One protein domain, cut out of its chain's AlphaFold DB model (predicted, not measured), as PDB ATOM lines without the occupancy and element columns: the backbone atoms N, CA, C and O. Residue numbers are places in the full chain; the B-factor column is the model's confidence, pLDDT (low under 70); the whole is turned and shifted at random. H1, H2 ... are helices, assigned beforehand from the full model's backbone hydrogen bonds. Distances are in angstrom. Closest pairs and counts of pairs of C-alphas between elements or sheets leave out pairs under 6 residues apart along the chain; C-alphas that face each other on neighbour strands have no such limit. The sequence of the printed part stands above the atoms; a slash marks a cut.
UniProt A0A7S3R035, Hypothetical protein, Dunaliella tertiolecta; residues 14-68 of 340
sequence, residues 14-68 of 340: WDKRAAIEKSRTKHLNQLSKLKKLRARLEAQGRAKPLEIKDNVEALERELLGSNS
ATOM      1  N   TRP A  14      43.204  57.719  14.291       77.50
ATOM      2  CA  TRP A  14      43.515  58.157  15.652       77.50
ATOM      3  C   TRP A  14      42.309  58.787  16.364       77.50
ATOM      4  O   TRP A  14      42.111  58.521  17.547       77.50
ATOM      5  N   ASP A  15      41.429  59.492  15.644       81.88
ATOM      6  CA  ASP A  15      40.169  60.011  16.197       81.88
ATOM      7  C   ASP A  15      39.242  58.880  16.650       81.88
ATOM      8  O   ASP A  15      38.565  58.977  17.678       81.88
ATOM      9  N   LYS A  16      39.223  57.770  15.902       85.00
ATOM     10  CA  LYS A  16      38.450  56.580  16.281       85.00
ATOM     11  C   LYS A  16      39.012  55.942  17.552       85.00
ATOM     12  O   LYS A  16      38.236  55.603  18.441       85.00
ATOM     13  N   ARG A  17      40.342  55.830  17.673       80.00
ATOM     14  CA  ARG A  17      40.997  55.304  18.885       80.00
ATOM     15  C   ARG A  17      40.716  56.179  20.107       80.00
ATOM     16  O   ARG A  17      40.281  55.653  21.127       80.00
ATOM     17  N   ALA A  18      40.854  57.498  19.978       87.88
ATOM     18  CA  ALA A  18      40.562  58.438  21.058       87.88
ATOM     19  C   ALA A  18      39.087  58.382  21.502       87.88
ATOM     20  O   ALA A  18      38.785  58.441  22.695       87.88
ATOM     21  N   ALA A  19      38.150  58.215  20.561       84.12
ATOM     22  CA  ALA A  19      36.735  58.046  20.881       84.12
ATOM     23  C   ALA A  19      36.452  56.743  21.655       84.12
ATOM     24  O   ALA A  19      35.685  56.768  22.621       84.12
ATOM     25  N   ILE A  20      37.092  55.633  21.268       85.44
ATOM     26  CA  ILE A  20      36.982  54.332  21.951       85.44
ATOM     27  C   ILE A  20      37.587  54.402  23.359       85.44
ATOM     28  O   ILE A  20      37.025  53.891  24.323       85.44
ATOM     29  N   GLU A  21      38.723  55.069  23.516       90.62
ATOM     30  CA  GLU A  21      39.358  55.220  24.823       90.62
ATOM     31  C   GLU A  21      38.526  56.111  25.761       90.62
ATOM     32  O   GLU A  21      38.315  55.790  26.936       90.62
ATOM     33  N   LYS A  22      37.940  57.188  25.227       91.69
ATOM     34  CA  LYS A  22      37.012  58.052  25.968       91.69
ATOM     35  C   LYS A  22      35.724  57.321  26.368       91.69
ATOM     36  O   LYS A  22      35.206  57.551  27.462       91.69
ATOM     37  N   SER A  23      35.195  56.438  25.519       87.50
ATOM     38  CA  SER A  23      34.023  55.630  25.876       87.50
ATOM     39  C   SER A  23      34.371  54.595  26.949       87.50
ATOM     40  O   SER A  23      33.657  54.497  27.948       87.50
ATOM     41  N   ARG A  24      35.519  53.917  26.823       91.44
ATOM     42  CA  ARG A  24      36.025  52.953  27.812       91.44
ATOM     43  C   ARG A  24      36.221  53.589  29.187       91.44
ATOM     44  O   ARG A  24      35.772  53.041  30.192       91.44
ATOM     45  N   THR A  25      36.847  54.758  29.251       91.62
ATOM     46  CA  THR A  25      37.078  55.476  30.518       91.62
ATOM     47  C   THR A  25      35.773  55.945  31.162       91.62
ATOM     48  O   THR A  25      35.591  55.789  32.373       91.62
ATOM     49  N   LYS A  26      34.816  56.456  30.375       92.75
ATOM     50  CA  LYS A  26      33.468  56.789  30.869       92.75
ATOM     51  C   LYS A  26      32.781  55.560  31.475       92.75
ATOM     52  O   LYS A  26      32.176  55.670  32.542       92.75
ATOM     53  N   HIS A  27      32.931  54.408  30.831       80.44
ATOM     54  CA  HIS A  27      32.337  53.151  31.262       80.44
ATOM     55  C   HIS A  27      32.939  52.626  32.575       80.44
ATOM     56  O   HIS A  27      32.214  52.316  33.520       80.44
ATOM     57  N   LEU A  28      34.271  52.625  32.695       90.69
ATOM     58  CA  LEU A  28      34.963  52.252  33.935       90.69
ATOM     59  C   LEU A  28      34.566  53.157  35.111       90.69
ATOM     60  O   LEU A  28      34.363  52.685  36.232       90.69
ATOM     61  N   ASN A  29      34.378  54.452  34.850       90.94
ATOM     62  CA  ASN A  29      33.896  55.394  35.856       90.94
ATOM     63  C   ASN A  29      32.450  55.107  36.292       90.94
ATOM     64  O   ASN A  29      32.135  55.251  37.475       90.94
ATOM     65  N   GLN A  30      31.565  54.698  35.378       87.25
ATOM     66  CA  GLN A  30      30.196  54.288  35.719       87.25
ATOM     67  C   GLN A  30      30.192  53.015  36.575       87.25
ATOM     68  O   GLN A  30      29.556  53.003  37.627       87.25
ATOM     69  N   LEU A  31      30.984  52.006  36.203       87.88
ATOM     70  CA  LEU A  31      31.160  50.783  36.995       87.88
ATOM     71  C   LEU A  31      31.675  51.080  38.409       87.88
ATOM     72  O   LEU A  31      31.138  50.570  39.391       87.88
ATOM     73  N   SER A  32      32.674  51.957  38.539       91.12
ATOM     74  CA  SER A  32      33.191  52.371  39.850       91.12
ATOM     75  C   SER A  32      32.112  53.035  40.718       91.12
ATOM     76  O   SER A  32      32.014  52.752  41.914       91.12
ATOM     77  N   LYS A  33      31.258  53.885  40.127       90.94
ATOM     78  CA  LYS A  33      30.138  54.525  40.838       90.94
ATOM     79  C   LYS A  33      29.102  53.507  41.314       90.94
ATOM     80  O   LYS A  33      28.664  53.608  42.456       90.94
ATOM     81  N   LEU A  34      28.757  52.523  40.483       84.94
ATOM     82  CA  LEU A  34      27.814  51.462  40.845       84.94
ATOM     83  C   LEU A  34      28.353  50.587  41.981       84.94
ATOM     84  O   LEU A  34      27.642  50.358  42.956       84.94
ATOM     85  N   LYS A  35      29.633  50.196  41.931       86.38
ATOM     86  CA  LYS A  35      30.278  49.442  43.021       86.38
ATOM     87  C   LYS A  35      30.267  50.209  44.345       86.38
ATOM     88  O   LYS A  35      29.950  49.643  45.386       86.38
ATOM     89  N   LYS A  36      30.551  51.516  44.313       89.44
ATOM     90  CA  LYS A  36      30.478  52.375  45.508       89.44
ATOM     91  C   LYS A  36      29.051  52.524  46.030       89.44
ATOM     92  O   LYS A  36      28.853  52.536  47.242       89.44
ATOM     93  N   LEU A  37      28.066  52.656  45.140       84.50
ATOM     94  CA  LEU A  37      26.658  52.733  45.524       84.50
ATOM     95  C   LEU A  37      26.202  51.428  46.186       84.50
ATOM     96  O   LEU A  37      25.590  51.480  47.247       84.50
ATOM     97  N   ARG A  38      26.583  50.279  45.621       79.69
ATOM     98  CA  ARG A  38      26.329  48.956  46.197       79.69
ATOM     99  C   ARG A  38      26.896  48.830  47.608       79.69
ATOM    100  O   ARG A  38      26.144  48.529  48.523       79.69
ATOM    101  N   ALA A  39      28.176  49.150  47.798       84.12
ATOM    102  CA  ALA A  39      28.808  49.093  49.116       84.12
ATOM    103  C   ALA A  39      28.085  49.980  50.148       84.12
ATOM    104  O   ALA A  39      27.938  49.603  51.307       84.12
ATOM    105  N   ARG A  40      27.581  51.151  49.729       82.25
ATOM    106  CA  ARG A  40      26.782  52.032  50.597       82.25
ATOM    107  C   ARG A  40      25.415  51.439  50.943       82.25
ATOM    108  O   ARG A  40      24.981  51.603  52.077       82.25
ATOM    109  N   LEU A  41      24.745  50.779  50.001       79.94
ATOM    110  CA  LEU A  41      23.444  50.142  50.239       79.94
ATOM    111  C   LEU A  41      23.571  48.898  51.128       79.94
ATOM    112  O   LEU A  41      22.752  48.717  52.025       79.94
ATOM    113  N   GLU A  42      24.625  48.099  50.932       77.75
ATOM    114  CA  GLU A  42      24.966  46.961  51.797       77.75
ATOM    115  C   GLU A  42      25.255  47.433  53.232       77.75
ATOM    116  O   GLU A  42      24.678  46.907  54.181       77.75
ATOM    117  N   ALA A  43      26.056  48.493  53.397       77.31
ATOM    118  CA  ALA A  43      26.365  49.064  54.711       77.31
ATOM    119  C   ALA A  43      25.145  49.674  55.426       77.31
ATOM    120  O   ALA A  43      25.124  49.754  56.651       77.31
ATOM    121  N   GLN A  44      24.126  50.115  54.683       76.88
ATOM    122  CA  GLN A  44      22.912  50.695  55.261       76.88
ATOM    123  C   GLN A  44      21.915  49.650  55.779       76.88
ATOM    124  O   GLN A  44      20.926  50.046  56.392       76.88
ATOM    125  N   GLY A  45      22.113  48.349  55.516       67.19
ATOM    126  CA  GLY A  45      21.211  47.281  55.978       67.19
ATOM    127  C   GLY A  45      19.753  47.414  55.503       67.19
ATOM    128  O   GLY A  45      18.874  46.720  56.001       67.19
ATOM    129  N   ARG A  46      19.477  48.328  54.559       59.62
ATOM    130  CA  ARG A  46      18.129  48.715  54.098       59.62
ATOM    131  C   ARG A  46      17.649  47.952  52.871       59.62
ATOM    132  O   ARG A  46      16.511  48.129  52.452       59.62
ATOM    133  N   ALA A  47      18.502  47.126  52.286       50.03
ATOM    134  CA  ALA A  47      18.156  46.321  51.136       50.03
ATOM    135  C   ALA A  47      18.151  44.849  51.516       50.03
ATOM    136  O   ALA A  47      19.113  44.364  52.111       50.03
ATOM    137  N   LYS A  48      17.093  44.133  51.118       62.09
ATOM    138  CA  LYS A  48      17.110  42.672  51.074       62.09
ATOM    139  C   LYS A  48      18.379  42.249  50.316       62.09
ATOM    140  O   LYS A  48      18.499  42.589  49.137       62.09
ATOM    141  N   PRO A  49      19.323  41.535  50.951       56.41
ATOM    142  CA  PRO A  49      20.636  41.231  50.373       56.41
ATOM    143  C   PRO A  49      20.609  40.420  49.068       56.41
ATOM    144  O   PRO A  49      21.662  40.218  48.471       56.41
ATOM    145  N   LEU A  50      19.436  39.934  48.651       57.00
ATOM    146  CA  LEU A  50      19.228  39.082  47.482       57.00
ATOM    147  C   LEU A  50      18.824  39.905  46.246       57.00
ATOM    148  O   LEU A  50      19.506  39.844  45.232       57.00
ATOM    149  N   GLU A  51      17.849  40.813  46.364       58.50
ATOM    150  CA  GLU A  51      17.334  41.585  45.217       58.50
ATOM    151  C   GLU A  51      18.376  42.563  44.624       58.50
ATOM    152  O   GLU A  51      18.362  42.846  43.428       58.50
ATOM    153  N   ILE A  52      19.327  43.073  45.421       56.69
ATOM    154  CA  ILE A  52      20.430  43.908  44.899       56.69
ATOM    155  C   ILE A  52      21.542  43.064  44.272       56.69
ATOM    156  O   ILE A  52      22.160  43.514  43.308       56.69
ATOM    157  N   LYS A  53      21.803  41.853  44.781       66.00
ATOM    158  CA  LYS A  53      22.786  40.950  44.166       66.00
ATOM    159  C   LYS A  53      22.305  40.520  42.788       66.00
ATOM    160  O   LYS A  53      23.064  40.681  41.841       66.00
ATOM    161  N   ASP A  54      21.035  40.142  42.669       68.00
ATOM    162  CA  ASP A  54      20.445  39.689  41.408       68.00
ATOM    163  C   ASP A  54      20.374  40.817  40.370       68.00
ATOM    164  O   ASP A  54      20.708  40.604  39.211       68.00
ATOM    165  N   ASN A  55      20.031  42.047  40.774       66.88
ATOM    166  CA  ASN A  55      19.983  43.188  39.851       66.88
ATOM    167  C   ASN A  55      21.374  43.693  39.436       66.88
ATOM    168  O   ASN A  55      21.555  44.117  38.299       66.88
ATOM    169  N   VAL A  56      22.370  43.663  40.331       64.44
ATOM    170  CA  VAL A  56      23.752  44.043  39.986       64.44
ATOM    171  C   VAL A  56      24.425  42.950  39.159       64.44
ATOM    172  O   VAL A  56      25.153  43.277  38.232       64.44
ATOM    173  N   GLU A  57      24.154  41.677  39.438       68.56
ATOM    174  CA  GLU A  57      24.629  40.551  38.633       68.56
ATOM    175  C   GLU A  57      23.932  40.501  37.267       68.56
ATOM    176  O   GLU A  57      24.591  40.244  36.261       68.56
ATOM    177  N   ALA A  58      22.640  40.836  37.192       67.06
ATOM    178  CA  ALA A  58      21.932  41.039  35.931       67.06
ATOM    179  C   ALA A  58      22.542  42.196  35.135       67.06
ATOM    180  O   ALA A  58      22.791  42.034  33.946       67.06
ATOM    181  N   LEU A  59      22.884  43.316  35.783       60.09
ATOM    182  CA  LEU A  59      23.544  44.442  35.121       60.09
ATOM    183  C   LEU A  59      24.989  44.109  34.708       60.09
ATOM    184  O   LEU A  59      25.445  44.561  33.666       60.09
ATOM    185  N   GLU A  60      25.730  43.320  35.492       67.69
ATOM    186  CA  GLU A  60      27.076  42.845  35.140       67.69
ATOM    187  C   GLU A  60      27.034  41.817  34.001       67.69
ATOM    188  O   GLU A  60      27.865  41.902  33.100       67.69
ATOM    189  N   ARG A  61      26.048  40.906  33.972       69.44
ATOM    190  CA  ARG A  61      25.799  39.993  32.842       69.44
ATOM    191  C   ARG A  61      25.311  40.729  31.610       69.44
ATOM    192  O   ARG A  61      25.732  40.382  30.517       69.44
ATOM    193  N   GLU A  62      24.483  41.752  31.762       60.84
ATOM    194  CA  GLU A  62      24.069  42.605  30.656       60.84
ATOM    195  C   GLU A  62      25.258  43.426  30.155       60.84
ATOM    196  O   GLU A  62      25.431  43.533  28.958       60.84
ATOM    197  N   LEU A  63      26.163  43.913  31.008       58.97
ATOM    198  CA  LEU A  63      27.356  44.670  30.599       58.97
ATOM    199  C   LEU A  63      28.471  43.800  29.991       58.97
ATOM    200  O   LEU A  63      29.101  44.196  29.009       58.97
ATOM    201  N   LEU A  64      28.719  42.608  30.539       60.72
ATOM    202  CA  LEU A  64      29.643  41.614  29.976       60.72
ATOM    203  C   LEU A  64      29.041  40.947  28.723       60.72
ATOM    204  O   LEU A  64      29.755  40.681  27.756       60.72
ATOM    205  N   GLY A  65      27.719  40.770  28.698       51.59
ATOM    206  CA  GLY A  65      26.932  40.302  27.558       51.59
ATOM    207  C   GLY A  65      26.743  41.359  26.466       51.59
ATOM    208  O   GLY A  65      26.713  41.008  25.294       51.59
ATOM    209  N   SER A  66      26.749  42.653  26.800       49.78
ATOM    210  CA  SER A  66      26.711  43.777  25.844       49.78
ATOM    211  C   SER A  66      28.063  44.007  25.168       49.78
ATOM    212  O   SER A  66      28.106  44.486  24.042       49.78
ATOM    213  N   ASN A  67      29.174  43.589  25.788       47.38
ATOM    214  CA  ASN A  67      30.446  43.401  25.073       47.38
ATOM    215  C   ASN A  67      30.446  42.147  24.179       47.38
ATOM    216  O   ASN A  67      31.331  42.001  23.340       47.38
ATOM    217  N   SER A  68      29.446  41.274  24.328       48.19
ATOM    218  CA  SER A  68      29.189  40.131  23.444       48.19
ATOM    219  C   SER A  68      28.054  40.406  22.441       48.19
ATOM    220  O   SER A  68      27.763  39.560  21.600       48.19
TER     221      SER A  68
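AT A GLANCE: This is residues 14 to 68 of the 340 residues of the protein "Hypothetical protein" of Dunaliella tertiolecta (UniProt A0A7S3R035). One long helix, H1, and a shorter one, H2, make a narrow two-armed shape: after a loop at the far end of H1 the printed part folds back, and H2 runs nearly antiparallel beside the later part of H1, with few contacts between them. The first part of H1, residues 14 to 26, sticks out free beyond H2. The printed part has 55 residues with two named helices, in the order H1, H2, and no named strand; its class is all helix. It is loose, with a radius of gyration of the C-alphas of 14.5 A, and its C-alphas span 47 by 22 by 7 A.

IN THESE COORDINATES: H1 takes residues 14 to 43 and measures 43.6 A from first to last C-alpha; it begins with C-alpha 14 at (43.515, 58.157, 15.652) and ends with C-alpha 43 at (26.365, 49.064, 54.711). H2 takes residues 51 to 66 and measures 21.6 A; its last C-alpha, that of Ser 66, is at (26.711, 43.777, 25.844).

HOW THE PARTS SIT: H1 and H2 are close but not clearly touching, with 1 pair of C-alphas within 8 A. Their closest C-alphas, those of Arg 38 and Ile 52, are 7.9 A apart. The centres of the two helices are 14.8 A apart. They run opposite ways at a shallow tilt of 11 degrees. In H1 and H2 every O i to N i+4 pair is within hydrogen-bond range.

THE WHOLE: The two C-alphas farthest apart, those of Trp 14 and Gly 45, are 47.3 A from each other. Without residues 14 to 26, which stand free, the body has 42 residues and spans 34 by 21 by 6 A. The printed part has no cut, and the link from H1 to H2, with 7 residues between them, is short. The mean pLDDT of the printed part is 74.4; residues 45 to 68 are under 70.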